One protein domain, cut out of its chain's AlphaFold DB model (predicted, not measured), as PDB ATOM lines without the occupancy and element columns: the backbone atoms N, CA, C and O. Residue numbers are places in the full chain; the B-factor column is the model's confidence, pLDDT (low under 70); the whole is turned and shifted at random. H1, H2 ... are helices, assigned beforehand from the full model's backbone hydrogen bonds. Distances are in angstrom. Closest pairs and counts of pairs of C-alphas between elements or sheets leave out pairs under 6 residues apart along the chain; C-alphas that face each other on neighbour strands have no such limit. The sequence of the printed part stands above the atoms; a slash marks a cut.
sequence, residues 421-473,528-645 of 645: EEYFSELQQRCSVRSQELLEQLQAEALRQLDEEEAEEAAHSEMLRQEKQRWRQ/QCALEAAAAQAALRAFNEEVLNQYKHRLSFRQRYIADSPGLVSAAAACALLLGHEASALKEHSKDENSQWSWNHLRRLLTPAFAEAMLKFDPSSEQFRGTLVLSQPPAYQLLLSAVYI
ATOM      1  N   GLU A 421      36.815  68.851 137.586       79.94
ATOM      2  CA  GLU A 421      35.538  68.160 137.809       79.94
ATOM      3  C   GLU A 421      35.708  66.635 137.919       79.94
ATOM      4  O   GLU A 421      35.119  66.013 138.810       79.94
ATOM      5  N   GLU A 422      36.560  66.034 137.085       87.25
ATOM      6  CA  GLU A 422      36.947  64.623 137.182       87.25
ATOM      7  C   GLU A 422      37.650  64.342 138.512       87.25
ATOM      8  O   GLU A 422      37.263  63.424 139.237       87.25
ATOM      9  N   TYR A 423      38.610  65.186 138.901       85.62
ATOM     10  CA  TYR A 423      39.290  65.069 140.189       85.62
ATOM     11  C   TYR A 423      38.325  65.174 141.381       85.62
ATOM     12  O   TYR A 423      38.416  64.380 142.320       85.62
ATOM     13  N   PHE A 424      37.377  66.116 141.363       78.75
ATOM     14  CA  PHE A 424      36.347  66.222 142.401       78.75
ATOM     15  C   PHE A 424      35.435  65.000 142.431       78.75
ATOM     16  O   PHE A 424      35.084  64.536 143.516       78.75
ATOM     17  N   SER A 425      35.078  64.464 141.263       83.00
ATOM     18  CA  SER A 425      34.265  63.253 141.150       83.00
ATOM     19  C   SER A 425      34.993  62.044 141.746       83.00
ATOM     20  O   SER A 425      34.401  61.296 142.528       83.00
ATOM     21  N   GLU A 426      36.293  61.890 141.473       87.62
ATOM     22  CA  GLU A 426      37.129  60.862 142.104       87.62
ATOM     23  C   GLU A 426      37.208  61.042 143.624       87.62
ATOM     24  O   GLU A 426      37.081  60.073 144.376       87.62
ATOM     25  N   LEU A 427      37.400  62.276 144.095       82.31
ATOM     26  CA  LEU A 427      37.491  62.596 145.519       82.31
ATOM     27  C   LEU A 427      36.174  62.297 146.247       82.31
ATOM     28  O   LEU A 427      36.177  61.704 147.324       82.31
ATOM     29  N   GLN A 428      35.043  62.661 145.640       81.44
ATOM     30  CA  GLN A 428      33.708  62.361 146.149       81.44
ATOM     31  C   GLN A 428      33.471  60.850 146.203       81.44
ATOM     32  O   GLN A 428      32.975  60.342 147.210       81.44
ATOM     33  N   GLN A 429      33.871  60.116 145.160       87.62
ATOM     34  CA  GLN A 429      33.774  58.661 145.135       87.62
ATOM     35  C   GLN A 429      34.618  58.023 146.249       87.62
ATOM     36  O   GLN A 429      34.112  57.166 146.975       87.62
ATOM     37  N   ARG A 430      35.871  58.462 146.436       87.38
ATOM     38  CA  ARG A 430      36.742  57.986 147.527       87.38
ATOM     39  C   ARG A 430      36.148  58.287 148.897       87.38
ATOM     40  O   ARG A 430      36.069  57.387 149.726       87.38
ATOM     41  N   CYS A 431      35.659  59.509 149.110       81.56
ATOM     42  CA  CYS A 431      35.002  59.905 150.352       81.56
ATOM     43  C   CYS A 431      33.762  59.043 150.638       81.56
ATOM     44  O   CYS A 431      33.574  58.602 151.769       81.56
ATOM     45  N   SER A 432      32.939  58.750 149.624       80.00
ATOM     46  CA  SER A 432      31.756  57.895 149.775       80.00
ATOM     47  C   SER A 432      32.130  56.465 150.167       80.00
ATOM     48  O   SER A 432      31.529  55.913 151.089       80.00
ATOM     49  N   VAL A 433      33.121  55.868 149.496       91.44
ATOM     50  CA  VAL A 433      33.602  54.513 149.815       91.44
ATOM     51  C   VAL A 433      34.180  54.482 151.227       91.44
ATOM     52  O   VAL A 433      33.791  53.645 152.040       91.44
ATOM     53  N   ARG A 434      35.037  55.450 151.562       90.06
ATOM     54  CA  ARG A 434      35.673  55.546 152.878       90.06
ATOM     55  C   ARG A 434      34.664  55.765 154.003       90.06
ATOM     56  O   ARG A 434      34.785  55.165 155.069       90.06
ATOM     57  N   SER A 435      33.650  56.595 153.766       80.31
ATOM     58  CA  SER A 435      32.560  56.824 154.715       80.31
ATOM     59  C   SER A 435      31.772  55.544 154.972       80.31
ATOM     60  O   SER A 435      31.418  55.276 156.117       80.31
ATOM     61  N   GLN A 436      31.516  54.741 153.936       89.75
ATOM     62  CA  GLN A 436      30.842  53.455 154.092       89.75
ATOM     63  C   GLN A 436      31.697  52.462 154.896       89.75
ATOM     64  O   GLN A 436      31.189  51.849 155.832       89.75
ATOM     65  N   GLU A 437      32.996  52.353 154.601       93.50
ATOM     66  CA  GLU A 437      33.920  51.495 155.359       93.50
ATOM     67  C   GLU A 437      33.968  51.875 156.847       93.50
ATOM     68  O   GLU A 437      33.879  51.011 157.721       93.50
ATOM     69  N   LEU A 438      34.097  53.171 157.148       87.19
ATOM     70  CA  LEU A 438      34.132  53.666 158.524       87.19
ATOM     71  C   LEU A 438      32.787  53.493 159.230       87.19
ATOM     72  O   LEU A 438      32.765  53.210 160.426       87.19
ATOM     73  N   LEU A 439      31.673  53.635 158.509       87.88
ATOM     74  CA  LEU A 439      30.341  53.385 159.050       87.88
ATOM     75  C   LEU A 439      30.204  51.924 159.472       87.88
ATOM     76  O   LEU A 439      29.797  51.660 160.597       87.88
ATOM     77  N   GLU A 440      30.571  50.984 158.602       93.81
ATOM     78  CA  GLU A 440      30.520  49.552 158.907       93.81
ATOM     79  C   GLU A 440      31.412  49.206 160.113       93.81
ATOM     80  O   GLU A 440      30.985  48.470 161.005       93.81
ATOM     81  N   GLN A 441      32.611  49.798 160.199       94.88
ATOM     82  CA  GLN A 441      33.516  49.629 161.344       94.88
ATOM     83  C   GLN A 441      32.924  50.174 162.650       94.88
ATOM     84  O   GLN A 441      32.901  49.461 163.654       94.88
ATOM     85  N   LEU A 442      32.423  51.413 162.646       87.25
ATOM     86  CA  LEU A 442      31.860  52.046 163.841       87.25
ATOM     87  C   LEU A 442      30.538  51.399 164.264       87.25
ATOM     88  O   LEU A 442      30.289  51.258 165.458       87.25
ATOM     89  N   GLN A 443      29.701  50.959 163.321       89.50
ATOM     90  CA  GLN A 443      28.493  50.194 163.635       89.50
ATOM     91  C   GLN A 443      28.840  48.845 164.270       89.50
ATOM     92  O   GLN A 443      28.222  48.473 165.265       89.50
ATOM     93  N   ALA A 444      29.834  48.127 163.739       93.19
ATOM     94  CA  ALA A 444      30.295  46.875 164.333       93.19
ATOM     95  C   ALA A 444      30.852  47.085 165.750       93.19
ATOM     96  O   ALA A 444      30.568  46.291 166.648       93.19
ATOM     97  N   GLU A 445      31.600  48.167 165.976       91.38
ATOM     98  CA  GLU A 445      32.118  48.519 167.299       91.38
ATOM     99  C   GLU A 445      31.002  48.906 168.280       91.38
ATOM    100  O   GLU A 445      30.986  48.399 169.400       91.38
ATOM    101  N   ALA A 446      30.045  49.735 167.858       86.12
ATOM    102  CA  ALA A 446      28.912  50.150 168.683       86.12
ATOM    103  C   ALA A 446      28.012  48.965 169.065       86.12
ATOM    104  O   ALA A 446      27.578  48.861 170.208       86.12
ATOM    105  N   LEU A 447      27.756  48.043 168.129       86.88
ATOM    106  CA  LEU A 447      27.021  46.812 168.426       86.88
ATOM    107  C   LEU A 447      27.780  45.932 169.419       86.88
ATOM    108  O   LEU A 447      27.175  45.440 170.362       86.88
ATOM    109  N   ARG A 448      29.102  45.800 169.265       93.25
ATOM    110  CA  ARG A 448      29.934  45.053 170.213       93.25
ATOM    111  C   ARG A 448      29.898  45.663 171.618       93.25
ATOM    112  O   ARG A 448      29.848  44.910 172.579       93.25
ATOM    113  N   GLN A 449      29.924  46.992 171.734       89.56
ATOM    114  CA  GLN A 449      29.825  47.686 173.025       89.56
ATOM    115  C   GLN A 449      28.459  47.471 173.683       89.56
ATOM    116  O   GLN A 449      28.404  47.210 174.878       89.56
ATOM    117  N   LEU A 450      27.370  47.524 172.908       86.69
ATOM    118  CA  LEU A 450      26.029  47.232 173.421       86.69
ATOM    119  C   LEU A 450      25.886  45.769 173.859       86.69
ATOM    120  O   LEU A 450      25.309  45.511 174.908       86.69
ATOM    121  N   ASP A 451      26.431  44.823 173.088       90.50
ATOM    122  CA  ASP A 451      26.429  43.402 173.453       90.50
ATOM    123  C   ASP A 451      27.259  43.148 174.732       90.50
ATOM    124  O   ASP A 451      26.901  42.299 175.549       90.50
ATOM    125  N   GLU A 452      28.366  43.881 174.920       93.44
ATOM    126  CA  GLU A 452      29.197  43.838 176.132       93.44
ATOM    127  C   GLU A 452      28.462  44.438 177.342       93.44
ATOM    128  O   GLU A 452      28.411  43.798 178.390       93.44
ATOM    129  N   GLU A 453      27.800  45.589 177.183       89.69
ATOM    130  CA  GLU A 453      26.985  46.228 178.228       89.69
ATOM    131  C   GLU A 453      25.777  45.360 178.626       89.69
ATOM    132  O   GLU A 453      25.520  45.162 179.813       89.69
ATOM    133  N   GLU A 454      25.072  44.760 177.658       89.00
ATOM    134  CA  GLU A 454      23.961  43.836 177.925       89.00
ATOM    135  C   GLU A 454      24.453  42.569 178.647       89.00
ATOM    136  O   GLU A 454      23.797  42.074 179.570       89.00
ATOM    137  N   ALA A 455      25.632  42.050 178.282       93.00
ATOM    138  CA  ALA A 455      26.247  40.921 178.972       93.00
ATOM    139  C   ALA A 455      26.658  41.273 180.414       93.00
ATOM    140  O   ALA A 455      26.459  40.455 181.321       93.00
ATOM    141  N   GLU A 456      27.189  42.474 180.648       92.56
ATOM    142  CA  GLU A 456      27.514  42.984 181.983       92.56
ATOM    143  C   GLU A 456      26.255  43.198 182.833       92.56
ATOM    144  O   GLU A 456      26.215  42.762 183.989       92.56
ATOM    145  N   GLU A 457      25.193  43.780 182.271       88.50
ATOM    146  CA  GLU A 457      23.911  43.968 182.956       88.50
ATOM    147  C   GLU A 457      23.257  42.620 183.295       88.50
ATOM    148  O   GLU A 457      22.749  42.428 184.407       88.50
ATOM    149  N   ALA A 458      23.313  41.648 182.379       91.31
ATOM    150  CA  ALA A 458      22.828  40.293 182.613       91.31
ATOM    151  C   ALA A 458      23.634  39.588 183.715       91.31
ATOM    152  O   ALA A 458      23.042  38.975 184.611       91.31
ATOM    153  N   ALA A 459      24.965  39.718 183.708       93.25
ATOM    154  CA  ALA A 459      25.840  39.171 184.743       93.25
ATOM    155  C   ALA A 459      25.586  39.826 186.112       93.25
ATOM    156  O   ALA A 459      25.507  39.134 187.130       93.25
ATOM    157  N   HIS A 460      25.391  41.145 186.147       91.00
ATOM    158  CA  HIS A 460      25.054  41.896 187.354       91.00
ATOM    159  C   HIS A 460      23.673  41.498 187.898       91.00
ATOM    160  O   HIS A 460      23.519  41.202 189.087       91.00
ATOM    161  N   SER A 461      22.676  41.388 187.019       88.94
ATOM    162  CA  SER A 461      21.328  40.919 187.354       88.94
ATOM    163  C   SER A 461      21.336  39.483 187.878       88.94
ATOM    164  O   SER A 461      20.635  39.157 188.843       88.94
ATOM    165  N   GLU A 462      22.153  38.609 187.288       93.25
ATOM    166  CA  GLU A 462      22.338  37.249 187.773       93.25
ATOM    167  C   GLU A 462      23.017  37.230 189.149       93.25
ATOM    168  O   GLU A 462      22.553  36.509 190.036       93.25
ATOM    169  N   MET A 463      24.046  38.054 189.368       92.62
ATOM    170  CA  MET A 463      24.719  38.197 190.663       92.62
ATOM    171  C   MET A 463      23.736  38.631 191.760       92.62
ATOM    172  O   MET A 463      23.636  37.963 192.792       92.62
ATOM    173  N   LEU A 464      22.931  39.667 191.505       91.50
ATOM    174  CA  LEU A 464      21.853  40.127 192.390       91.50
ATOM    175  C   LEU A 464      20.834  39.017 192.670       91.50
ATOM    176  O   LEU A 464      20.378  38.830 193.805       91.50
ATOM    177  N   ARG A 465      20.476  38.230 191.649       90.88
ATOM    178  CA  ARG A 465      19.561  37.089 191.803       90.88
ATOM    179  C   ARG A 465      20.166  36.010 192.700       90.88
ATOM    180  O   ARG A 465      19.465  35.492 193.575       90.88
ATOM    181  N   GLN A 466      21.443  35.682 192.505       92.56
ATOM    182  CA  GLN A 466      22.184  34.725 193.328       92.56
ATOM    183  C   GLN A 466      22.315  35.221 194.775       92.56
ATOM    184  O   GLN A 466      22.084  34.456 195.716       92.56
ATOM    185  N   GLU A 467      22.611  36.502 194.982       91.62
ATOM    186  CA  GLU A 467      22.693  37.117 196.306       91.62
ATOM    187  C   GLU A 467      21.346  37.070 197.039       91.62
ATOM    188  O   GLU A 467      21.261  36.601 198.179       91.62
ATOM    189  N   LYS A 468      20.257  37.439 196.357       89.94
ATOM    190  CA  LYS A 468      18.892  37.362 196.897       89.94
ATOM    191  C   LYS A 468      18.494  35.928 197.257       89.94
ATOM    192  O   LYS A 468      17.821  35.709 198.268       89.94
ATOM    193  N   GLN A 469      18.911  34.935 196.466       91.12
ATOM    194  CA  GLN A 469      18.709  33.518 196.786       91.12
ATOM    195  C   GLN A 469      19.488  33.095 198.038       91.12
ATOM    196  O   GLN A 469      18.899  32.475 198.928       91.12
ATOM    197  N   ARG A 470      20.765  33.485 198.166       90.12
ATOM    198  CA  ARG A 470      21.572  33.239 199.377       90.12
ATOM    199  C   ARG A 470      20.952  33.884 200.614       90.12
ATOM    200  O   ARG A 470      20.905  33.266 201.677       90.12
ATOM    201  N   TRP A 471      20.433  35.104 200.486       88.62
ATOM    202  CA  TRP A 471      19.737  35.789 201.576       88.62
ATOM    203  C   TRP A 471      18.480  35.029 202.021       88.62
ATOM    204  O   TRP A 471      18.258  34.836 203.218       88.62
ATOM    205  N   ARG A 472      17.686  34.515 201.069       87.38
ATOM    206  CA  ARG A 472      16.512  33.678 201.366       87.38
ATOM    207  C   ARG A 472      16.886  32.373 202.070       87.38
ATOM    208  O   ARG A 472      16.222  32.032 203.045       87.38
ATOM    209  N   GLN A 473      17.949  31.693 201.633       88.62
ATOM    210  CA  GLN A 473      18.449  30.471 202.280       88.62
ATOM    211  C   GLN A 473      18.859  30.728 203.736       88.62
ATOM    212  O   GLN A 473      18.362  30.057 204.643       88.62
ATOM    213  N   GLN A 528      19.334  53.492 168.173       82.38
ATOM    214  CA  GLN A 528      19.203  54.323 166.978       82.38
ATOM    215  C   GLN A 528      20.092  55.575 167.048       82.38
ATOM    216  O   GLN A 528      20.812  55.858 166.096       82.38
ATOM    217  N   CYS A 529      20.111  56.278 168.186       73.88
ATOM    218  CA  CYS A 529      20.986  57.438 168.381       73.88
ATOM    219  C   CYS A 529      22.471  57.061 168.309       73.88
ATOM    220  O   CYS A 529      23.261  57.822 167.757       73.88
ATOM    221  N   ALA A 530      22.855  55.890 168.829       74.69
ATOM    222  CA  ALA A 530      24.233  55.405 168.735       74.69
ATOM    223  C   ALA A 530      24.651  55.133 167.277       74.69
ATOM    224  O   ALA A 530      25.736  55.537 166.862       74.69
ATOM    225  N   LEU A 531      23.772  54.517 166.474       76.81
ATOM    226  CA  LEU A 531      24.024  54.266 165.048       76.81
ATOM    227  C   LEU A 531      24.081  55.562 164.225       76.81
ATOM    228  O   LEU A 531      24.918  55.686 163.333       76.81
ATOM    229  N   GLU A 532      23.224  56.536 164.528       76.00
ATOM    230  CA  GLU A 532      23.231  57.854 163.882       76.00
ATOM    231  C   GLU A 532      24.495  58.658 164.223       76.00
ATOM    232  O   GLU A 532      25.110  59.246 163.333       76.00
ATOM    233  N   ALA A 533      24.934  58.635 165.486       75.69
ATOM    234  CA  ALA A 533      26.182  59.268 165.907       75.69
ATOM    235  C   ALA A 533      27.407  58.614 165.244       75.69
ATOM    236  O   ALA A 533      28.288  59.320 164.748       75.69
ATOM    237  N   ALA A 534      27.431  57.277 165.167       75.00
ATOM    238  CA  ALA A 534      28.461  56.530 164.448       75.00
ATOM    239  C   ALA A 534      28.509  56.914 162.959       75.00
ATOM    240  O   ALA A 534      29.593  57.101 162.407       75.00
ATOM    241  N   ALA A 535      27.351  57.104 162.319       74.38
ATOM    242  CA  ALA A 535      27.281  57.521 160.921       74.38
ATOM    243  C   ALA A 535      27.813  58.937 160.682       74.38
ATOM    244  O   ALA A 535      28.613  59.147 159.769       74.38
ATOM    245  N   ALA A 536      27.435  59.895 161.528       75.19
ATOM    246  CA  ALA A 536      27.958  61.254 161.444       75.19
ATOM    247  C   ALA A 536      29.481  61.296 161.674       75.19
ATOM    248  O   ALA A 536      30.203  62.006 160.973       75.19
ATOM    249  N   GLN A 537      29.987  60.499 162.622       78.06
ATOM    250  CA  GLN A 537      31.420  60.399 162.898       78.06
ATOM    251  C   GLN A 537      32.194  59.752 161.740       78.06
ATOM    252  O   GLN A 537      33.281  60.227 161.403       78.06
ATOM    253  N   ALA A 538      31.643  58.704 161.117       75.12
ATOM    254  CA  ALA A 538      32.219  58.069 159.933       75.12
ATOM    255  C   ALA A 538      32.341  59.058 158.765       75.12
ATOM    256  O   ALA A 538      33.422  59.194 158.192       75.12
ATOM    257  N   ALA A 539      31.265  59.795 158.469       75.25
ATOM    258  CA  ALA A 539      31.237  60.782 157.395       75.25
ATOM    259  C   ALA A 539      32.250  61.915 157.624       75.25
ATOM    260  O   ALA A 539      33.009  62.261 156.719       75.25
ATOM    261  N   LEU A 540      32.330  62.447 158.851       78.19
ATOM    262  CA  LEU A 540      33.292  63.496 159.195       78.19
ATOM    263  C   LEU A 540      34.743  63.016 159.053       78.19
ATOM    264  O   LEU A 540      35.583  63.737 158.518       78.19
ATOM    265  N   ARG A 541      35.050  61.795 159.512       81.19
ATOM    266  CA  ARG A 541      36.393  61.212 159.372       81.19
ATOM    267  C   ARG A 541      36.757  60.982 157.909       81.19
ATOM    268  O   ARG A 541      37.840  61.392 157.505       81.19
ATOM    269  N   ALA A 542      35.853  60.407 157.118       78.25
ATOM    270  CA  ALA A 542      36.072  60.199 155.689       78.25
ATOM    271  C   ALA A 542      36.314  61.521 154.948       78.25
ATOM    272  O   ALA A 542      37.252  61.623 154.160       78.25
ATOM    273  N   PHE A 543      35.529  62.557 155.254       80.19
ATOM    274  CA  PHE A 543      35.711  63.889 154.684       80.19
ATOM    275  C   PHE A 543      37.057  64.514 155.081       80.19
ATOM    276  O   PHE A 543      37.766  65.061 154.236       80.19
ATOM    277  N   ASN A 544      37.451  64.408 156.353       81.94
ATOM    278  CA  ASN A 544      38.739  64.919 156.818       81.94
ATOM    279  C   ASN A 544      39.924  64.195 156.148       81.94
ATOM    280  O   ASN A 544      40.877  64.847 155.721       81.94
ATOM    281  N   GLU A 545      39.860  62.862 156.056       84.56
ATOM    282  CA  GLU A 545      40.920  62.016 155.497       84.56
ATOM    283  C   GLU A 545      41.079  62.205 153.986       84.56
ATOM    284  O   GLU A 545      42.190  62.474 153.526       84.56
ATOM    285  N   GLU A 546      39.984  62.097 153.232       85.88
ATOM    286  CA  GLU A 546      40.022  62.078 151.768       85.88
ATOM    287  C   GLU A 546      39.931  63.477 151.166       85.88
ATOM    288  O   GLU A 546      40.665  63.787 150.233       85.88
ATOM    289  N   VAL A 547      39.069  64.348 151.699       79.75
ATOM    290  CA  VAL A 547      38.816  65.662 151.093       79.75
ATOM    291  C   VAL A 547      39.763  66.712 151.655       79.75
ATOM    292  O   VAL A 547      40.550  67.280 150.900       79.75
ATOM    293  N   LEU A 548      39.739  66.969 152.968       79.56
ATOM    294  CA  LEU A 548      40.468  68.105 153.551       79.56
ATOM    295  C   LEU A 548      41.990  67.968 153.481       79.56
ATOM    296  O   LEU A 548      42.662  68.969 153.228       79.56
ATOM    297  N   ASN A 549      42.545  66.770 153.671       82.62
ATOM    298  CA  ASN A 549      43.993  66.568 153.549       82.62
ATOM    299  C   ASN A 549      44.486  66.837 152.124       82.62
ATOM    300  O   ASN A 549      45.456  67.572 151.938       82.62
ATOM    301  N   GLN A 550      43.788  66.308 151.116       81.12
ATOM    302  CA  GLN A 550      44.104  66.563 149.708       81.12
ATOM    303  C   GLN A 550      43.932  68.051 149.368       81.12
ATOM    304  O   GLN A 550      44.783  68.656 148.710       81.12
ATOM    305  N   TYR A 551      42.872  68.675 149.894       74.81
ATOM    306  CA  TYR A 551      42.606  70.101 149.727       74.81
ATOM    307  C   TYR A 551      43.679  70.991 150.347       74.81
ATOM    308  O   TYR A 551      44.052  71.999 149.751       74.81
ATOM    309  N   LYS A 552      44.211  70.631 151.521       78.50
ATOM    310  CA  LYS A 552      45.246  71.409 152.216       78.50
ATOM    311  C   LYS A 552      46.472  71.634 151.328       78.50
ATOM    312  O   LYS A 552      47.002  72.741 151.305       78.50
ATOM    313  N   HIS A 553      46.879  70.616 150.572       72.38
ATOM    314  CA  HIS A 553      48.023  70.701 149.664       72.38
ATOM    315  C   HIS A 553      47.750  71.543 148.408       72.38
ATOM    316  O   HIS A 553      48.692  72.061 147.818       72.38
ATOM    317  N   ARG A 554      46.481  71.708 148.001       70.25
ATOM    318  CA  ARG A 554      46.090  72.450 146.785       70.25
ATOM    319  C   ARG A 554      45.552  73.862 147.045       70.25
ATOM    320  O   ARG A 554      45.630  74.708 146.155       70.25
ATOM    321  N   LEU A 555      45.056  74.156 148.250       65.44
ATOM    322  CA  LEU A 555      44.557  75.483 148.645       65.44
ATOM    323  C   LEU A 555      45.637  76.571 148.602       65.44
ATOM    324  O   LEU A 555      45.311  77.734 148.367       65.44
ATOM    325  N   SER A 556      46.908  76.207 148.803       60.56
ATOM    326  CA  SER A 556      48.047  77.111 148.601       60.56
ATOM    327  C   SER A 556      48.220  77.504 147.131       60.56
ATOM    328  O   SER A 556      48.657  78.616 146.850       60.56
ATOM    329  N   PHE A 557      47.824  76.631 146.201       56.38
ATOM    330  CA  PHE A 557      48.066  76.793 144.770       56.38
ATOM    331  C   PHE A 557      46.897  77.460 144.024       56.38
ATOM    332  O   PHE A 557      47.121  78.160 143.039       56.38
ATOM    333  N   ARG A 558      45.637  77.275 144.462       59.03
ATOM    334  CA  ARG A 558      44.456  77.738 143.697       59.03
ATOM    335  C   ARG A 558      43.291  78.230 144.569       59.03
ATOM    336  O   ARG A 558      42.275  77.564 144.717       59.03
ATOM    337  N   GLN A 559      43.364  79.470 145.061       53.84
ATOM    338  CA  GLN A 559      42.240  80.132 145.762       53.84
ATOM    339  C   GLN A 559      41.010  80.443 144.876       53.84
ATOM    340  O   GLN A 559      39.974  80.866 145.391       53.84
ATOM    341  N   ARG A 560      41.091  80.292 143.544       55.12
ATOM    342  CA  ARG A 560      40.087  80.862 142.621       55.12
ATOM    343  C   ARG A 560      38.947  79.910 142.236       55.12
ATOM    344  O   ARG A 560      37.825  80.384 142.051       55.12
ATOM    345  N   TYR A 561      39.153  78.596 142.230       55.97
ATOM    346  CA  TYR A 561      38.158  77.641 141.731       55.97
ATOM    347  C   TYR A 561      37.793  76.613 142.801       55.97
ATOM    348  O   TYR A 561      38.490  75.636 143.030       55.97
ATOM    349  N   ILE A 562      36.690  76.870 143.500       59.84
ATOM    350  CA  ILE A 562      35.976  75.836 144.240       59.84
ATOM    351  C   ILE A 562      34.548  75.881 143.692       59.84
ATOM    352  O   ILE A 562      33.875  76.916 143.797       59.84
ATOM    353  N   ALA A 563      34.147  74.814 143.005       55.84
ATOM    354  CA  ALA A 563      32.841  74.710 142.368       55.84
ATOM    355  C   ALA A 563      31.712  74.775 143.411       55.84
ATOM    356  O   ALA A 563      31.855  74.277 144.527       55.84
ATOM    357  N   ASP A 564      30.598  75.411 143.045       67.00
ATOM    358  CA  ASP A 564      29.411  75.583 143.892       67.00
ATOM    359  C   ASP A 564      28.534  74.320 143.834       67.00
ATOM    360  O   ASP A 564      27.445  74.317 143.258       67.00
ATOM    361  N   SER A 565      29.055  73.194 144.334       70.88
ATOM    362  CA  SER A 565      28.252  71.975 144.440       70.88
ATOM    363  C   SER A 565      27.422  72.020 145.736       70.88
ATOM    364  O   SER A 565      27.975  72.282 146.809       70.88
ATOM    365  N   PRO A 566      26.101  71.750 145.697       71.62
ATOM    366  CA  PRO A 566      25.237  71.841 146.880       71.62
ATOM    367  C   PRO A 566      25.700  70.974 148.062       71.62
ATOM    368  O   PRO A 566      25.548  71.371 149.221       71.62
ATOM    369  N   GLY A 567      26.291  69.810 147.769       71.75
ATOM    370  CA  GLY A 567      26.874  68.918 148.773       71.75
ATOM    371  C   GLY A 567      28.108  69.527 149.437       71.75
ATOM    372  O   GLY A 567      28.188  69.568 150.663       71.75
ATOM    373  N   LEU A 568      29.028  70.104 148.653       70.50
ATOM    374  CA  LEU A 568      30.222  70.761 149.190       70.50
ATOM    375  C   LEU A 568      29.867  71.996 150.020       70.50
ATOM    376  O   LEU A 568      30.454  72.217 151.076       70.50
ATOM    377  N   VAL A 569      28.886  72.781 149.574       79.25
ATOM    378  CA  VAL A 569      28.398  73.962 150.298       79.25
ATOM    379  C   VAL A 569      27.808  73.550 151.649       79.25
ATOM    380  O   VAL A 569      28.102  74.172 152.669       79.25
ATOM    381  N   SER A 570      27.018  72.475 151.678       81.44
ATOM    382  CA  SER A 570      26.407  71.960 152.906       81.44
ATOM    383  C   SER A 570      27.446  71.363 153.861       81.44
ATOM    384  O   SER A 570      27.411  71.657 155.055       81.44
ATOM    385  N   ALA A 571      28.415  70.604 153.341       79.50
ATOM    386  CA  ALA A 571      29.527  70.064 154.120       79.50
ATOM    387  C   ALA A 571      30.409  71.184 154.696       79.50
ATOM    388  O   ALA A 571      30.685  71.205 155.893       79.50
ATOM    389  N   ALA A 572      30.782  72.177 153.881       82.25
ATOM    390  CA  ALA A 572      31.557  73.331 154.328       82.25
ATOM    391  C   ALA A 572      30.805  74.151 155.388       82.25
ATOM    392  O   ALA A 572      31.414  74.594 156.364       82.25
ATOM    393  N   ALA A 573      29.487  74.328 155.235       87.38
ATOM    394  CA  ALA A 573      28.651  74.973 156.244       87.38
ATOM    395  C   ALA A 573      28.633  74.179 157.552       87.38
ATOM    396  O   ALA A 573      28.829  74.768 158.613       87.38
ATOM    397  N   ALA A 574      28.470  72.856 157.490       85.00
ATOM    398  CA  ALA A 574      28.527  71.994 158.666       85.00
ATOM    399  C   ALA A 574      29.889  72.100 159.375       85.00
ATOM    400  O   ALA A 574      29.930  72.318 160.583       85.00
ATOM    401  N   CYS A 575      30.998  72.050 158.630       84.50
ATOM    402  CA  CYS A 575      32.345  72.254 159.166       84.50
ATOM    403  C   CYS A 575      32.505  73.629 159.833       84.50
ATOM    404  O   CYS A 575      33.023  73.728 160.943       84.50
ATOM    405  N   ALA A 576      32.021  74.701 159.200       89.19
ATOM    406  CA  ALA A 576      32.090  76.039 159.777       89.19
ATOM    407  C   ALA A 576      31.256  76.155 161.068       89.19
ATOM    408  O   ALA A 576      31.715  76.741 162.047       89.19
ATOM    409  N   LEU A 577      30.066  75.552 161.111       88.56
ATOM    410  CA  LEU A 577      29.248  75.497 162.325       88.56
ATOM    411  C   LEU A 577      29.947  74.715 163.448       88.56
ATOM    412  O   LEU A 577      29.928  75.159 164.594       88.56
ATOM    413  N   LEU A 578      30.610  73.597 163.127       85.00
ATOM    414  CA  LEU A 578      31.397  72.812 164.091       85.00
ATOM    415  C   LEU A 578      32.557  73.618 164.692       85.00
ATOM    416  O   LEU A 578      32.846  73.485 165.879       85.00
ATOM    417  N   LEU A 579      33.173  74.500 163.902       88.38
ATOM    418  CA  LEU A 579      34.216  75.423 164.362       88.38
ATOM    419  C   LEU A 579      33.674  76.661 165.102       88.38
ATOM    420  O   LEU A 579      34.453  77.527 165.497       88.38
ATOM    421  N   GLY A 580      32.358  76.755 165.313       90.56
ATOM    422  CA  GLY A 580      31.727  77.830 166.078       90.56
ATOM    423  C   GLY A 580      31.386  79.084 165.270       90.56
ATOM    424  O   GLY A 580      31.119  80.130 165.861       90.56
ATOM    425  N   HIS A 581      31.376  79.016 163.935       91.50
ATOM    426  CA  HIS A 581      30.858  80.115 163.121       91.50
ATOM    427  C   HIS A 581      29.332  80.221 163.257       91.50
ATOM    428  O   HIS A 581      28.624  79.217 163.273       91.50
ATOM    429  N   GLU A 582      28.797  81.442 163.324       91.44
ATOM    430  CA  GLU A 582      27.348  81.651 163.421       91.44
ATOM    431  C   GLU A 582      26.635  81.318 162.100       91.44
ATOM    432  O   GLU A 582      27.009  81.815 161.037       91.44
ATOM    433  N   ALA A 583      25.535  80.558 162.162       90.00
ATOM    434  CA  ALA A 583      24.735  80.203 160.981       90.00
ATOM    435  C   ALA A 583      24.240  81.433 160.193       90.00
ATOM    436  O   ALA A 583      24.164  81.403 158.965       90.00
ATOM    437  N   SER A 584      23.937  82.530 160.894       92.19
ATOM    438  CA  SER A 584      23.519  83.815 160.320       92.19
ATOM    439  C   SER A 584      24.594  84.447 159.425       92.19
ATOM    440  O   SER A 584      24.249  85.114 158.450       92.19
ATOM    441  N   ALA A 585      25.877  84.224 159.728       92.81
ATOM    442  CA  ALA A 585      27.010  84.730 158.956       92.81
ATOM    443  C   ALA A 585      27.287  83.884 157.701       92.81
ATOM    444  O   ALA A 585      27.866  84.378 156.732       92.81
ATOM    445  N   LEU A 586      26.855  82.619 157.704       92.00
ATOM    446  CA  LEU A 586      27.083  81.666 156.616       92.00
ATOM    447  C   LEU A 586      25.977  81.679 155.549       92.00
ATOM    448  O   LEU A 586      26.210  81.203 154.443       92.00
ATOM    449  N   LYS A 587      24.786  82.210 155.847       92.12
ATOM    450  CA  LYS A 587      23.651  82.293 154.905       92.12
ATOM    451  C   LYS A 587      23.707  83.537 154.015       92.12
ATOM    452  O   LYS A 587      24.308  84.548 154.379       92.12
ATOM    453  N   GLU A 588      23.063  83.477 152.849       89.94
ATOM    454  CA  GLU A 588      22.962  84.617 151.918       89.94
ATOM    455  C   GLU A 588      22.078  85.744 152.485       89.94
ATOM    456  O   GLU A 588      22.357  86.936 152.315       89.94
ATOM    457  N   HIS A 589      21.038  85.372 153.235       90.88
ATOM    458  CA  HIS A 589      20.139  86.289 153.924       90.88
ATOM    459  C   HIS A 589      20.034  85.925 155.406       90.88
ATOM    460  O   HIS A 589      19.291  85.031 155.799       90.88
ATOM    461  N   SER A 590      20.734  86.679 156.255       86.88
ATOM    462  CA  SER A 590      20.851  86.409 157.697       86.88
ATOM    463  C   SER A 590      19.535  86.435 158.487       86.88
ATOM    464  O   SER A 590      19.499  85.963 159.620       86.88
ATOM    465  N   LYS A 591      18.461  87.002 157.919       88.44
ATOM    466  CA  LYS A 591      17.140  87.115 158.561       88.44
ATOM    467  C   LYS A 591      16.149  86.027 158.152       88.44
ATOM    468  O   LYS A 591      15.089  85.948 158.762       88.44
ATOM    469  N   ASP A 592      16.455  85.249 157.118       88.69
ATOM    470  CA  ASP A 592      15.566  84.205 156.619       88.69
ATOM    471  C   ASP A 592      16.103  82.834 157.042       88.69
ATOM    472  O   ASP A 592      17.187  82.409 156.637       88.69
ATOM    473  N   GLU A 593      15.339  82.137 157.884       82.00
ATOM    474  CA  GLU A 593      15.694  80.806 158.374       82.00
ATOM    475  C   GLU A 593      15.820  79.787 157.232       82.00
ATOM    476  O   GLU A 593      16.623  78.860 157.344       82.00
ATOM    477  N   ASN A 594      15.143  80.011 156.102       86.75
ATOM    478  CA  ASN A 594      15.186  79.141 154.927       86.75
ATOM    479  C   ASN A 594      16.195  79.593 153.859       86.75
ATOM    480  O   ASN A 594      16.250  79.000 152.781       86.75
ATOM    481  N   SER A 595      16.993  80.632 154.130       88.12
ATOM    482  CA  SER A 595      18.018  81.081 153.189       88.12
ATOM    483  C   SER A 595      19.076  79.996 152.971       88.12
ATOM    484  O   SER A 595      19.552  79.370 153.924       88.12
ATOM    485  N   GLN A 596      19.437  79.795 151.702       89.38
ATOM    486  CA  GLN A 596      20.522  78.909 151.297       89.38
ATOM    487  C   GLN A 596      21.866  79.387 151.871       89.38
ATOM    488  O   GLN A 596      22.081  80.571 152.159       89.38
ATOM    489  N   TRP A 597      22.778  78.438 152.060       90.38
ATOM    490  CA  TRP A 597      24.150  78.717 152.460       90.38
ATOM    491  C   TRP A 597      24.852  79.558 151.385       90.38
ATOM    492  O   TRP A 597      24.817  79.227 150.204       90.38
ATOM    493  N   SER A 598      25.501  80.649 151.791       91.00
ATOM    494  CA  SER A 598      26.247  81.521 150.885       91.00
ATOM    495  C   SER A 598      27.601  80.899 150.584       91.00
ATOM    496  O   SER A 598      28.535  80.979 151.389       91.00
ATOM    497  N   TRP A 599      27.736  80.327 149.388       85.88
ATOM    498  CA  TRP A 599      29.008  79.772 148.942       85.88
ATOM    499  C   TRP A 599      30.140  80.800 148.971       85.88
ATOM    500  O   TRP A 599      31.254  80.503 149.387       85.88
ATOM    501  N   ASN A 600      29.846  82.057 148.633       84.19
ATOM    502  CA  ASN A 600      30.823  83.143 148.689       84.19
ATOM    503  C   ASN A 600      31.348  83.410 150.109       84.19
ATOM    504  O   ASN A 600      32.512  83.784 150.263       84.19
ATOM    505  N   HIS A 601      30.522  83.238 151.145       89.56
ATOM    506  CA  HIS A 601      30.963  83.374 152.536       89.56
ATOM    507  C   HIS A 601      31.785  82.163 152.973       89.56
ATOM    508  O   HIS A 601      32.861  82.333 153.542       89.56
ATOM    509  N   LEU A 602      31.328  80.956 152.637       87.62
ATOM    510  CA  LEU A 602      32.035  79.712 152.944       87.62
ATOM    511  C   LEU A 602      33.403  79.646 152.260       87.62
ATOM    512  O   LEU A 602      34.399  79.343 152.905       87.62
ATOM    513  N   ARG A 603      33.496  80.053 150.993       82.44
ATOM    514  CA  ARG A 603      34.751  80.116 150.233       82.44
ATOM    515  C   ARG A 603      35.794  81.022 150.887       82.44
ATOM    516  O   ARG A 603      36.977  80.711 150.848       82.44
ATOM    517  N   ARG A 604      35.373  82.127 151.518       86.44
ATOM    518  CA  ARG A 604      36.279  83.004 152.287       86.44
ATOM    519  C   ARG A 604      36.780  82.348 153.571       86.44
ATOM    520  O   ARG A 604      37.841  82.724 154.054       86.44
ATOM    521  N   LEU A 605      36.015  81.406 154.123       87.75
ATOM    522  CA  LEU A 605      36.404  80.646 155.305       87.75
ATOM    523  C   LEU A 605      37.342  79.492 154.961       87.75
ATOM    524  O   LEU A 605      38.216  79.220 155.774       87.75
ATOM    525  N   LEU A 606      37.230  78.882 153.773       83.00
ATOM    526  CA  LEU A 606      38.072  77.779 153.272       83.00
ATOM    527  C   LEU A 606      39.536  78.200 153.010       83.00
ATOM    528  O   LEU A 606      40.048  78.162 151.895       83.00
ATOM    529  N   THR A 607      40.222  78.610 154.069       84.94
ATOM    530  CA  THR A 607      41.646  78.955 154.107       84.94
ATOM    531  C   THR A 607      42.471  77.758 154.596       84.94
ATOM    532  O   THR A 607      41.925  76.868 155.253       84.94
ATOM    533  N   PRO A 608      43.799  77.727 154.370       80.94
ATOM    534  CA  PRO A 608      44.661  76.710 154.979       80.94
ATOM    535  C   PRO A 608      44.499  76.626 156.507       80.94
ATOM    536  O   PRO A 608      44.476  75.533 157.065       80.94
ATOM    537  N   ALA A 609      44.289  77.766 157.178       85.88
ATOM    538  CA  ALA A 609      44.030  77.821 158.617       85.88
ATOM    539  C   ALA A 609      42.707  77.143 159.015       85.88
ATOM    540  O   ALA A 609      42.646  76.482 160.048       85.88
ATOM    541  N   PHE A 610      41.661  77.262 158.192       87.19
ATOM    542  CA  PHE A 610      40.393  76.560 158.407       87.19
ATOM    543  C   PHE A 610      40.545  75.049 158.245       87.19
ATOM    544  O   PHE A 610      40.064  74.298 159.089       87.19
ATOM    545  N   ALA A 611      41.262  74.598 157.209       83.75
ATOM    546  CA  ALA A 611      41.568  73.180 157.038       83.75
ATOM    547  C   ALA A 611      42.356  72.635 158.242       83.75
ATOM    548  O   ALA A 611      42.035  71.574 158.766       83.75
ATOM    549  N   GLU A 612      43.338  73.386 158.752       86.12
ATOM    550  CA  GLU A 612      44.058  73.008 159.973       86.12
ATOM    551  C   GLU A 612      43.185  72.993 161.226       86.12
ATOM    552  O   GLU A 612      43.362  72.113 162.068       86.12
ATOM    553  N   ALA A 613      42.263  73.945 161.366       89.06
ATOM    554  CA  ALA A 613      41.318  73.975 162.475       89.06
ATOM    555  C   ALA A 613      40.389  72.753 162.442       89.06
ATOM    556  O   ALA A 613      40.212  72.104 163.469       89.06
ATOM    557  N   MET A 614      39.878  72.384 161.263       86.19
ATOM    558  CA  MET A 614      39.074  71.173 161.071       86.19
ATOM    559  C   MET A 614      39.859  69.888 161.349       86.19
ATOM    560  O   MET A 614      39.337  68.987 161.996       86.19
ATOM    561  N   LEU A 615      41.119  69.799 160.915       84.81
ATOM    562  CA  LEU A 615      41.963  68.629 161.187       84.81
ATOM    563  C   LEU A 615      42.312  68.479 162.676       84.81
ATOM    564  O   LEU A 615      42.542  67.366 163.143       84.81
ATOM    565  N   LYS A 616      42.352  69.586 163.427       88.88
ATOM    566  CA  LYS A 616      42.569  69.606 164.884       88.88
ATOM    567  C   LYS A 616      41.274  69.458 165.689       88.88
ATOM    568  O   LYS A 616      41.345  69.376 166.914       88.88
ATOM    569  N   PHE A 617      40.112  69.472 165.037       85.94
ATOM    570  CA  PHE A 617      38.821  69.410 165.712       85.94
ATOM    571  C   PHE A 617      38.608  68.026 166.336       85.94
ATOM    572  O   PHE A 617      38.507  67.023 165.631       85.94
ATOM    573  N   ASP A 618      38.513  67.983 167.668       83.69
ATOM    574  CA  ASP A 618      38.161  66.780 168.421       83.69
ATOM    575  C   ASP A 618      36.701  66.873 168.906       83.69
ATOM    576  O   ASP A 618      36.407  67.670 169.812       83.69
ATOM    577  N   PRO A 619      35.781  66.052 168.358       76.38
ATOM    578  CA  PRO A 619      34.382  66.034 168.786       76.38
ATOM    579  C   PRO A 619      34.204  65.583 170.246       76.38
ATOM    580  O   PRO A 619      33.144  65.807 170.830       76.38
ATOM    581  N   SER A 620      35.226  64.971 170.852       77.56
ATOM    582  CA  SER A 620      35.208  64.485 172.239       77.56
ATOM    583  C   SER A 620      35.568  65.566 173.260       77.56
ATOM    584  O   SER A 620      35.407  65.353 174.462       77.56
ATOM    585  N   SER A 621      36.060  66.721 172.804       82.31
ATOM    586  CA  SER A 621      36.532  67.786 173.685       82.31
ATOM    587  C   SER A 621      35.397  68.388 174.528       82.31
ATOM    588  O   SER A 621      34.295  68.662 174.046       82.31
ATOM    589  N   GLU A 622      35.662  68.639 175.817       73.81
ATOM    590  CA  GLU A 622      34.679  69.236 176.743       73.81
ATOM    591  C   GLU A 622      34.179  70.612 176.277       73.81
ATOM    592  O   GLU A 622      33.029  70.977 176.533       73.81
ATOM    593  N   GLN A 623      35.010  71.351 175.532       71.50
ATOM    594  CA  GLN A 623      34.640  72.633 174.931       71.50
ATOM    595  C   GLN A 623      33.442  72.506 173.983       71.50
ATOM    596  O   GLN A 623      32.593  73.392 173.963       71.50
ATOM    597  N   PHE A 624      33.322  71.400 173.245       68.19
ATOM    598  CA  PHE A 624      32.218  71.193 172.308       68.19
ATOM    599  C   PHE A 624      30.910  70.803 173.013       68.19
ATOM    600  O   PHE A 624      29.828  71.256 172.626       68.19
ATOM    601  N   ARG A 625      30.999  70.037 174.113       65.00
ATOM    602  CA  ARG A 625      29.830  69.687 174.940       65.00
ATOM    603  C   ARG A 625      29.152  70.928 175.530       65.00
ATOM    604  O   ARG A 625      27.928  70.959 175.604       65.00
ATOM    605  N   GLY A 626      29.916  71.961 175.892       61.53
ATOM    606  CA  GLY A 626      29.366  73.226 176.397       61.53
ATOM    607  C   GLY A 626      28.579  74.025 175.350       61.53
ATOM    608  O   GLY A 626      27.569  74.647 175.678       61.53
ATOM    609  N   THR A 627      29.000  73.977 174.085       58.81
ATOM    610  CA  THR A 627      28.394  74.748 172.986       58.81
ATOM    611  C   THR A 627      27.112  74.097 172.456       58.81
ATOM    612  O   THR A 627      26.146  74.794 172.151       58.81
ATOM    613  N   LEU A 628      27.055  72.759 172.407       53.91
ATOM    614  CA  LEU A 628      25.862  72.020 171.974       53.91
ATOM    615  C   LEU A 628      24.686  72.146 172.949       53.91
ATOM    616  O   LEU A 628      23.541  72.209 172.511       53.91
ATOM    617  N   VAL A 629      24.951  72.240 174.254       50.97
ATOM    618  CA  VAL A 629      23.908  72.341 175.293       50.97
ATOM    619  C   VAL A 629      23.151  73.681 175.238       50.97
ATOM    620  O   VAL A 629      22.040  73.785 175.757       50.97
ATOM    621  N   LEU A 630      23.700  74.699 174.564       46.03
ATOM    622  CA  LEU A 630      23.104  76.038 174.456       46.03
ATOM    623  C   LEU A 630      22.423  76.328 173.108       46.03
ATOM    624  O   LEU A 630      21.795  77.378 172.969       46.03
ATOM    625  N   SER A 631      22.490  75.418 172.131       42.66
ATOM    626  CA  SER A 631      21.834  75.595 170.829       42.66
ATOM    627  C   SER A 631      20.710  74.573 170.642       42.66
ATOM    628  O   SER A 631      20.863  73.391 170.923       42.66
ATOM    629  N   GLN A 632      19.537  75.054 170.230       46.84
ATOM    630  CA  GLN A 632      18.332  74.247 170.026       46.84
ATOM    631  C   GLN A 632      18.552  73.060 169.048       46.84
ATOM    632  O   GLN A 632      19.474  73.100 168.230       46.84
ATOM    633  N   PRO A 633      17.648  72.051 169.034       47.59
ATOM    634  CA  PRO A 633      17.706  70.837 168.195       47.59
ATOM    635  C   PRO A 633      18.053  70.945 166.686       47.59
ATOM    636  O   PRO A 633      18.516  69.931 166.155       47.59
ATOM    637  N   PRO A 634      17.896  72.067 165.947       50.72
ATOM    638  CA  PRO A 634      18.240  72.104 164.521       50.72
ATOM    639  C   PRO A 634      19.707  71.828 164.159       50.72
ATOM    640  O   PRO A 634      19.944  71.364 163.050       50.72
ATOM    641  N   ALA A 635      20.700  72.059 165.027       45.16
ATOM    642  CA  ALA A 635      22.111  71.860 164.649       45.16
ATOM    643  C   ALA A 635      22.467  70.377 164.416       45.16
ATOM    644  O   ALA A 635      23.176  70.042 163.466       45.16
ATOM    645  N   TYR A 636      21.915  69.481 165.240       49.38
ATOM    646  CA  TYR A 636      22.109  68.034 165.111       49.38
ATOM    647  C   TYR A 636      21.321  67.466 163.920       49.38
ATOM    648  O   TYR A 636      21.834  66.633 163.178       49.38
ATOM    649  N   GLN A 637      20.105  67.977 163.673       51.03
ATOM    650  CA  GLN A 637      19.327  67.647 162.472       51.03
ATOM    651  C   GLN A 637      19.980  68.158 161.182       51.03
ATOM    652  O   GLN A 637      19.905  67.472 160.170       51.03
ATOM    653  N   LEU A 638      20.646  69.316 161.212       51.03
ATOM    654  CA  LEU A 638      21.382  69.854 160.066       51.03
ATOM    655  C   LEU A 638      22.625  69.015 159.746       51.03
ATOM    656  O   LEU A 638      22.826  68.682 158.580       51.03
ATOM    657  N   LEU A 639      23.393  68.602 160.761       50.19
ATOM    658  CA  LEU A 639      24.493  67.639 160.610       50.19
ATOM    659  C   LEU A 639      24.004  66.302 160.039       50.19
ATOM    660  O   LEU A 639      24.594  65.797 159.093       50.19
ATOM    661  N   LEU A 640      22.887  65.769 160.544       47.41
ATOM    662  CA  LEU A 640      22.279  64.545 160.011       47.41
ATOM    663  C   LEU A 640      21.770  64.722 158.572       47.41
ATOM    664  O   LEU A 640      21.950  63.831 157.750       47.41
ATOM    665  N   SER A 641      21.186  65.875 158.230       46.38
ATOM    666  CA  SER A 641      20.714  66.152 156.865       46.38
ATOM    667  C   SER A 641      21.848  66.388 155.861       46.38
ATOM    668  O   SER A 641      21.693  66.034 154.701       46.38
ATOM    669  N   ALA A 642      22.991  66.925 156.301       44.19
ATOM    670  CA  ALA A 642      24.175  67.132 155.466       44.19
ATOM    671  C   ALA A 642      24.981  65.841 155.228       44.19
ATOM    672  O   ALA A 642      25.782  65.795 154.308       44.19
ATOM    673  N   VAL A 643      24.774  64.805 156.049       43.72
ATOM    674  CA  VAL A 643      25.367  63.464 155.874       43.72
ATOM    675  C   VAL A 643      24.513  62.575 154.951       43.72
ATOM    676  O   VAL A 643      25.010  61.591 154.414       43.72
ATOM    677  N   TYR A 644      23.234  62.917 154.748       38.00
ATOM    678  CA  TYR A 644      22.290  62.168 153.904       38.00
ATOM    679  C   TYR A 644      22.107  62.736 152.477       38.00
ATOM    680  O   TYR A 644      21.352  62.150 151.697       38.00
ATOM    681  N   ILE A 645      22.774  63.846 152.138       36.97
ATOM    682  CA  ILE A 645      22.845  64.460 150.795       36.97
ATOM    683  C   ILE A 645      24.281  64.331 150.303       36.97
ATOM    684  O   ILE A 645      24.460  63.969 149.118       36.97
TER     685      ILE A 645
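AT A GLANCE: This is residues 421 to 473 and 528 to 645 of the 645 residues of an uncharacterized protein of Eimeria tenella (UniProt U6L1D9). One very long helix, H1, lies partly along a second helix, H2, and its far part, residues 451 to 473, sticks out as a lone arm that makes much of the length. On the other side of H2 from H1, six shorter helices form a small body, with H6 and H8 packed on H2, H3 packed on H8, and H5 packed on H3. The printed part has 171 residues with eight named helices, H1 to H8 in order, and no named strand; the class is all helix. The whole is loose, with a radius of gyration of the C-alphas of 21.2 A, and spans 81 by 37 by 25 A.

HOW THE PARTS SIT: H1, residues 421 to 473, touches H2, residues 528 to 555, with residues 427 to 446 alone; the closest C-alphas, of Ser 435 and Ala 539, are 5.0 A apart. They run opposite ways at a shallow tilt of 33 degrees, only just short of steep. H2 is the hub, touching three helices, and has a kink of 35 degrees near residue 549. Its residues 544 to 555 alone touch H6, residues 608 to 615, closest at C-alphas 552 and 608, 6.0 A. Its residues 532 to 539 alone touch H8, residues 634 to 643, at a steep tilt of 66 degrees, closest at C-alphas 536 and 643, 6.5 A. H8 touches H3, residues 566 to 578, at C-alphas 642 and 570, 5.9 A. H3 touches H5, residues 599 to 605, at C-alphas 569 and 599, 6.0 A. H5 and H4, residues 583 to 586, only just touch, with 3 pairs of C-alphas within 8 A, the closest being 601 and 586 at 5.9 A. H7, residues 622 to 628, touches no helix. Every O i to N i+4 pair is within hydrogen-bond range in H1, H3, H6 and H8, against 19 of 24 in H2 and 2 of 3 in both H5 and H7; H4 is too short for such a pair.

IN THESE COORDINATES: H1 is 76.6 A from C-alpha 421 at (35.538, 68.160, 137.809) to C-alpha 473 at (18.449, 30.471, 202.280). H2 is 37.8 A long, H3 18.3 A and H8 14.1 A, the last ending at C-alpha 643 at (25.367, 63.464, 155.874).

THE WHOLE: The C-alphas of Gln 473 and Arg 560 are the farthest apart, at 81.0 A. Residues 474 to 527 are not printed, and C-alphas 473 and 528 are 42.6 A apart across this cut. H4 to H5 is a long link. Residues 629 to 634 also stand free. Mean pLDDT of the printed part is 79.0, and residues 555 to 564 and 624 to 645 are under 70.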